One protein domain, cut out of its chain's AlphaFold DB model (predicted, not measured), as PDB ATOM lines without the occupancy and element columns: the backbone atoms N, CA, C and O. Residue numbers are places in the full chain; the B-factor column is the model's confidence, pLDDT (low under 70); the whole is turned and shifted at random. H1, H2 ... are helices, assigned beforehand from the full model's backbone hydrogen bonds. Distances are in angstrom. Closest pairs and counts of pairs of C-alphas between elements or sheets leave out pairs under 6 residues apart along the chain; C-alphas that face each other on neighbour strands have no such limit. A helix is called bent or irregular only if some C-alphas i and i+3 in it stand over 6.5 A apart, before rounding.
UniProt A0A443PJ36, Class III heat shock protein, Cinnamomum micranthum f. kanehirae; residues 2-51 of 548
ATOM      1  N   ILE A   2     -52.433  24.577 -15.512       51.28
ATOM      2  CA  ILE A   2     -53.033  25.905 -15.714       51.28
ATOM      3  C   ILE A   2     -54.516  25.724 -16.075       51.28
ATOM      4  O   ILE A   2     -54.849  24.988 -17.007       51.28
ATOM      5  N   LYS A   3     -55.406  26.347 -15.298       57.94
ATOM      6  CA  LYS A   3     -56.864  26.316 -15.489       57.94
ATOM      7  C   LYS A   3     -57.348  27.695 -15.936       57.94
ATOM      8  O   LYS A   3     -56.744  28.696 -15.558       57.94
ATOM      9  N   ASP A   4     -58.401  27.756 -16.743       62.34
ATOM     10  CA  ASP A   4     -59.051  29.025 -17.085       62.34
ATOM     11  C   ASP A   4     -59.945  29.538 -15.949       62.34
ATOM     12  O   ASP A   4     -60.145  28.872 -14.931       62.34
ATOM     13  N   ALA A   5     -60.491  30.743 -16.134       62.03
ATOM     14  CA  ALA A   5     -61.393  31.390 -15.182       62.03
ATOM     15  C   ALA A   5     -62.688  30.594 -14.908       62.03
ATOM     16  O   ALA A   5     -63.368  30.865 -13.926       62.03
ATOM     17  N   HIS A   6     -63.013  29.602 -15.744       69.06
ATOM     18  CA  HIS A   6     -64.167  28.714 -15.607       69.06
ATOM     19  C   HIS A   6     -63.762  27.307 -15.124       69.06
ATOM     20  O   HIS A   6     -64.580  26.388 -15.124       69.06
ATOM     21  N   GLY A   7     -62.503  27.114 -14.708       61.94
ATOM     22  CA  GLY A   7     -61.977  25.833 -14.236       61.94
ATOM     23  C   GLY A   7     -61.656  24.822 -15.345       61.94
ATOM     24  O   GLY A   7     -61.266  23.693 -15.033       61.94
ATOM     25  N   GLY A   8     -61.779  25.212 -16.615       66.94
ATOM     26  CA  GLY A   8     -61.435  24.418 -17.789       66.94
ATOM     27  C   GLY A   8     -59.925  24.237 -17.947       66.94
ATOM     28  O   GLY A   8     -59.121  25.098 -17.584       66.94
ATOM     29  N   ARG A   9     -59.510  23.078 -18.472       63.84
ATOM     30  CA  ARG A   9     -58.095  22.762 -18.714       63.84
ATOM     31  C   ARG A   9     -57.609  23.542 -19.937       63.84
ATOM     32  O   ARG A   9     -58.117  23.324 -21.032       63.84
ATOM     33  N   ILE A  10     -56.618  24.417 -19.761       66.19
ATOM     34  CA  ILE A  10     -56.001  25.152 -20.875       66.19
ATOM     35  C   ILE A  10     -54.848  24.318 -21.444       66.19
ATOM     36  O   ILE A  10     -54.053  23.760 -20.683       66.19
ATOM     37  N   SER A  11     -54.751  24.219 -22.773       66.62
ATOM     38  CA  SER A  11     -53.603  23.577 -23.422       66.62
ATOM     39  C   SER A  11     -52.341  24.442 -23.291       66.62
ATOM     40  O   SER A  11     -52.430  25.667 -23.272       66.62
ATOM     41  N   VAL A  12     -51.153  23.828 -23.243       65.62
ATOM     42  CA  VAL A  12     -49.869  24.564 -23.186       65.62
ATOM     43  C   VAL A  12     -49.754  25.551 -24.355       65.62
ATOM     44  O   VAL A  12     -49.473  26.726 -24.157       65.62
ATOM     45  N   ARG A  13     -50.155  25.117 -25.556       64.56
ATOM     46  CA  ARG A  13     -50.220  25.954 -26.763       64.56
ATOM     47  C   ARG A  13     -51.098  27.199 -26.600       64.56
ATOM     48  O   ARG A  13     -50.788  28.260 -27.142       64.56
ATOM     49  N   ASP A  14     -52.222  27.078 -25.901       70.44
ATOM     50  CA  ASP A  14     -53.114  28.211 -25.648       70.44
ATOM     51  C   ASP A  14     -52.538  29.180 -24.619       70.44
ATOM     52  O   ASP A  14     -52.764  30.384 -24.743       70.44
ATOM     53  N   VAL A  15     -51.788  28.670 -23.638       72.75
ATOM     54  CA  VAL A  15     -51.041  29.488 -22.676       72.75
ATOM     55  C   VAL A  15     -49.964  30.287 -23.402       72.75
ATOM     56  O   VAL A  15     -49.972  31.508 -23.288       72.75
ATOM     57  N   ASP A  16     -49.131  29.644 -24.222       64.94
ATOM     58  CA  ASP A  16     -48.064  30.314 -24.980       64.94
ATOM     59  C   ASP A  16     -48.634  31.389 -25.911       64.94
ATOM     60  O   ASP A  16     -48.183  32.534 -25.943       64.94
ATOM     61  N   ARG A  17     -49.720  31.062 -26.621       69.38
ATOM     62  CA  ARG A  17     -50.403  32.006 -27.511       69.38
ATOM     63  C   ARG A  17     -50.997  33.199 -26.763       69.38
ATOM     64  O   ARG A  17     -50.996  34.305 -27.304       69.38
ATOM     65  N   LYS A  18     -51.554  32.988 -25.565       75.81
ATOM     66  CA  LYS A  18     -52.046  34.082 -24.715       75.81
ATOM     67  C   LYS A  18     -50.889  34.915 -24.193       75.81
ATOM     68  O   LYS A  18     -50.952  36.133 -24.302       75.81
ATOM     69  N   HIS A  19     -49.823  34.275 -23.722       71.31
ATOM     70  CA  HIS A  19     -48.620  34.945 -23.255       71.31
ATOM     71  C   HIS A  19     -48.055  35.873 -24.340       71.31
ATOM     72  O   HIS A  19     -47.969  37.074 -24.117       71.31
ATOM     73  N   ILE A  20     -47.816  35.377 -25.557       67.94
ATOM     74  CA  ILE A  20     -47.296  36.183 -26.680       67.94
ATOM     75  C   ILE A  20     -48.184  37.401 -26.990       67.94
ATOM     76  O   ILE A  20     -47.678  38.470 -27.326       67.94
ATOM     77  N   LYS A  21     -49.511  37.262 -26.891       75.00
ATOM     78  CA  LYS A  21     -50.460  38.340 -27.218       75.00
ATOM     79  C   LYS A  21     -50.677  39.338 -26.085       75.00
ATOM     80  O   LYS A  21     -50.956  40.508 -26.341       75.00
ATOM     81  N   GLU A  22     -50.647  38.876 -24.842       80.50
ATOM     82  CA  GLU A  22     -51.096  39.657 -23.689       80.50
ATOM     83  C   GLU A  22     -49.943  40.144 -22.817       80.50
ATOM     84  O   GLU A  22     -50.128  41.144 -22.124       80.50
ATOM     85  N   PHE A  23     -48.764  39.508 -22.883       80.94
ATOM     86  CA  PHE A  23     -47.625  39.800 -22.012       80.94
ATOM     87  C   PHE A  23     -47.244  41.273 -22.034       80.94
ATOM     88  O   PHE A  23     -47.131  41.874 -20.976       80.94
ATOM     89  N   GLY A  24     -47.120  41.888 -23.212       79.69
ATOM     90  CA  GLY A  24     -46.738  43.295 -23.307       79.69
ATOM     91  C   GLY A  24     -47.704  44.232 -22.574       79.69
ATOM     92  O   GLY A  24     -47.297  45.032 -21.735       79.69
ATOM     93  N   LYS A  25     -49.011  44.079 -22.829       83.44
ATOM     94  CA  LYS A  25     -50.052  44.883 -22.166       83.44
ATOM     95  C   LYS A  25     -50.160  44.554 -20.677       83.44
ATOM     96  O   LYS A  25     -50.509  45.414 -19.874       83.44
ATOM     97  N   TRP A  26     -49.940  43.294 -20.311       88.25
ATOM     98  CA  TRP A  26     -49.898  42.864 -18.920       88.25
ATOM     99  C   TRP A  26     -48.710  43.483 -18.186       88.25
ATOM    100  O   TRP A  26     -48.911  44.016 -17.104       88.25
ATOM    101  N   PHE A  27     -47.526  43.490 -18.793       85.81
ATOM    102  CA  PHE A  27     -46.297  44.018 -18.216       85.81
ATOM    103  C   PHE A  27     -46.403  45.525 -17.958       85.81
ATOM    104  O   PHE A  27     -46.135  45.971 -16.844       85.81
ATOM    105  N   GLU A  28     -46.914  46.289 -18.928       84.88
ATOM    106  CA  GLU A  28     -47.223  47.717 -18.770       84.88
ATOM    107  C   GLU A  28     -48.174  47.975 -17.586       84.88
ATOM    108  O   GLU A  28     -47.896  48.799 -16.709       84.88
ATOM    109  N   ARG A  29     -49.288  47.228 -17.519       88.31
ATOM    110  CA  ARG A  29     -50.284  47.358 -16.442       88.31
ATOM    111  C   ARG A  29     -49.732  46.949 -15.081       88.31
ATOM    112  O   ARG A  29     -50.000  47.625 -14.095       88.31
ATOM    113  N   HIS A  30     -48.978  45.858 -15.023       86.75
ATOM    114  CA  HIS A  30     -48.418  45.327 -13.786       86.75
ATOM    115  C   HIS A  30     -47.396  46.293 -13.181       86.75
ATOM    116  O   HIS A  30     -47.465  46.598 -11.994       86.75
ATOM    117  N   VAL A  31     -46.507  46.848 -14.009       85.81
ATOM    118  CA  VAL A  31     -45.515  47.834 -13.568       85.81
ATOM    119  C   VAL A  31     -46.175  49.138 -13.121       85.81
ATOM    120  O   VAL A  31     -45.777  49.698 -12.101       85.81
ATOM    121  N   SER A  32     -47.226  49.578 -13.816       86.06
ATOM    122  CA  SER A  32     -48.021  50.742 -13.403       86.06
ATOM    123  C   SER A  32     -48.731  50.512 -12.063       86.06
ATOM    124  O   SER A  32     -48.772  51.410 -11.227       86.06
ATOM    125  N   GLN A  33     -49.259  49.306 -11.826       87.38
ATOM    126  CA  GLN A  33     -49.935  48.967 -10.571       87.38
ATOM    127  C   GLN A  33     -48.965  48.966  -9.382       87.38
ATOM    128  O   GLN A  33     -49.269  49.585  -8.369       87.38
ATOM    129  N   MET A  34     -47.768  48.384  -9.529       84.94
ATOM    130  CA  MET A  34     -46.741  48.408  -8.474       84.94
ATOM    131  C   MET A  34     -46.372  49.841  -8.047       84.94
ATOM    132  O   MET A  34     -46.120  50.098  -6.873       84.94
ATOM    133  N   GLN A  35     -46.382  50.801  -8.981       81.56
ATOM    134  CA  GLN A  35     -46.156  52.215  -8.654       81.56
ATOM    135  C   GLN A  35     -47.305  52.824  -7.845       81.56
ATOM    136  O   GLN A  35     -47.055  53.596  -6.921       81.56
ATOM    137  N   VAL A  36     -48.553  52.493  -8.197       86.56
ATOM    138  CA  VAL A  36     -49.750  52.947  -7.469       86.56
ATOM    139  C   VAL A  36     -49.772  52.372  -6.054       86.56
ATOM    140  O   VAL A  36     -50.105  53.089  -5.112       86.56
ATOM    141  N   ASP A  37     -49.345  51.121  -5.901       87.50
ATOM    142  CA  ASP A  37     -49.282  50.416  -4.619       87.50
ATOM    143  C   ASP A  37     -48.122  50.906  -3.724       87.50
ATOM    144  O   ASP A  37     -47.990  50.487  -2.574       87.50
ATOM    145  N   GLY A  38     -47.300  51.843  -4.219       77.75
ATOM    146  CA  GLY A  38     -46.203  52.463  -3.474       77.75
ATOM    147  C   GLY A  38     -44.935  51.611  -3.400       77.75
ATOM    148  O   GLY A  38     -44.046  51.907  -2.597       77.75
ATOM    149  N   GLU A  39     -44.822  50.567  -4.224       84.31
ATOM    150  CA  GLU A  39     -43.625  49.737  -4.285       84.31
ATOM    151  C   GLU A  39     -42.468  50.460  -4.991       84.31
ATOM    152  O   GLU A  39     -42.644  51.254  -5.924       84.31
ATOM    153  N   HIS A  40     -41.236  50.172  -4.563       79.44
ATOM    154  CA  HIS A  40     -40.050  50.737  -5.200       79.44
ATOM    155  C   HIS A  40     -39.735  50.004  -6.508       79.44
ATOM    156  O   HIS A  40     -38.987  49.028  -6.539       79.44
ATOM    157  N   VAL A  41     -40.285  50.510  -7.608       77.56
ATOM    158  CA  VAL A  41     -40.014  49.990  -8.949       77.56
ATOM    159  C   VAL A  41     -38.786  50.678  -9.548       77.56
ATOM    160  O   VAL A  41     -38.749  51.903  -9.665       77.56
ATOM    161  N   ASN A  42     -37.804  49.894  -9.995       80.88
ATOM    162  CA  ASN A  42     -36.616  50.393 -10.695       80.88
ATOM    163  C   ASN A  42     -37.001  51.182 -11.968       80.88
ATOM    164  O   ASN A  42     -37.735  50.673 -12.812       80.88
ATOM    165  N   GLU A  43     -36.451  52.390 -12.139       77.75
ATOM    166  CA  GLU A  43     -36.658  53.271 -13.302       77.75
ATOM    167  C   GLU A  43     -36.433  52.558 -14.650       77.75
ATOM    168  O   GLU A  43     -37.191  52.756 -15.596       77.75
ATOM    169  N   GLN A  44     -35.444  51.664 -14.746       75.81
ATOM    170  CA  GLN A  44     -35.197  50.891 -15.968       75.81
ATOM    171  C   GLN A  44     -36.354  49.946 -16.304       75.81
ATOM    172  O   GLN A  44     -36.709  49.804 -17.472       75.81
ATOM    173  N   LEU A  45     -36.955  49.321 -15.289       80.56
ATOM    174  CA  LEU A  45     -38.090  48.419 -15.466       80.56
ATOM    175  C   LEU A  45     -39.332  49.195 -15.926       80.56
ATOM    176  O   LEU A  45     -40.050  48.735 -16.805       80.56
ATOM    177  N   GLN A  46     -39.525  50.406 -15.396       78.62
ATOM    178  CA  GLN A  46     -40.585  51.320 -15.828       78.62
ATOM    179  C   GLN A  46     -40.420  51.708 -17.300       78.62
ATOM    180  O   GLN A  46     -41.370  51.641 -18.074       78.62
ATOM    181  N   LEU A  47     -39.199  52.061 -17.710       79.81
ATOM    182  CA  LEU A  47     -38.900  52.439 -19.091       79.81
ATOM    183  C   LEU A  47     -39.064  51.278 -20.080       79.81
ATOM    184  O   LEU A  47     -39.462  51.512 -21.219       79.81
ATOM    185  N   LEU A  48     -38.770  50.043 -19.660       80.06
ATOM    186  CA  LEU A  48     -38.976  48.836 -20.469       80.06
ATOM    187  C   LEU A  48     -40.448  48.428 -20.571       80.06
ATOM    188  O   LEU A  48     -40.836  47.822 -21.566       80.06
ATOM    189  N   ALA A  49     -41.256  48.739 -19.555       83.38
ATOM    190  CA  ALA A  49     -42.691  48.470 -19.562       83.38
ATOM    191  C   ALA A  49     -43.450  49.357 -20.555       83.38
ATOM    192  O   ALA A  49     -44.520  48.978 -21.032       83.38
ATOM    193  N   MET A  50     -42.875  50.508 -20.905       81.06
ATOM    194  CA  MET A  50     -43.403  51.382 -21.944       81.06
ATOM    195  C   MET A  50     -43.103  50.826 -23.345       81.06
ATOM    196  O   MET A  50     -42.012  50.302 -23.589       81.06
ATOM    197  N   PRO A  51     -44.024  50.989 -24.313       77.56
ATOM    198  CA  PRO A  51     -43.776  50.580 -25.688       77.56
ATOM    199  C   PRO A  51     -42.621  51.383 -26.319       77.56
ATOM    200  O   PRO A  51     -42.373  52.535 -25.938       77.56
TER     201      PRO A  51
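AT A GLANCE: This is residues 2 to 51 of the 548 residues of the protein "Class III heat shock protein" of Cinnamomum micranthum f. kanehirae (UniProt A0A443PJ36). A leading stretch, residues 2 to 11, runs into one long helix, H1, sharply bent into two arms, and the chain then folds back so that the short helix H2 packs on the second arm, H1b, as a helical hairpin. The 50 printed residues hold two named helices, H1 then H2, and no named strand; the class is all helix. The whole is loose, with a radius of gyration of the C-alphas of 14.0 A, and flat, spanning 37 by 21 by 11 A.

HOW THE PARTS SIT: H1, residues 12 to 36, was assigned as one helix by its hydrogen bonds but is bent: C-alphas 21 and 24 are 7.3 A apart. Its arms H1a, residues 12 to 21, and H1b, residues 24 to 36, stand at a steep tilt of 69 degrees, only just short of about perpendicular. Residues 16 to 23 of H1 stand free. H2, residues 43 to 49, touches H1b; their closest C-alphas, those of Glu 28 and Ala 49, are 4.7 A apart. The two form a hairpin, running opposite ways at 36 degrees, a tilt only just steep. H1a and H2 are apart. In H1a, H1b and H2 every O i to N i+4 pair is within hydrogen-bond range.

IN THESE COORDINATES: H1a begins at C-alpha 12, (-49.869, 24.564, -23.186), and is 14.4 A long. H1b is 18.8 A long and ends at C-alpha 36, (-49.750, 52.947, -7.469). H2 measures 9.9 A and ends at C-alpha 49, (-42.691, 48.470, -19.562).

THE WHOLE: The C-alphas of Gly 8 and Glu 43, the two farthest apart, are 38.3 A apart. The printed part has no cut, and the link from H1 to H2 is short. The mean pLDDT of the printed part is 76.0, with residues 2 to 13, 16 to 17 and 20 under 70.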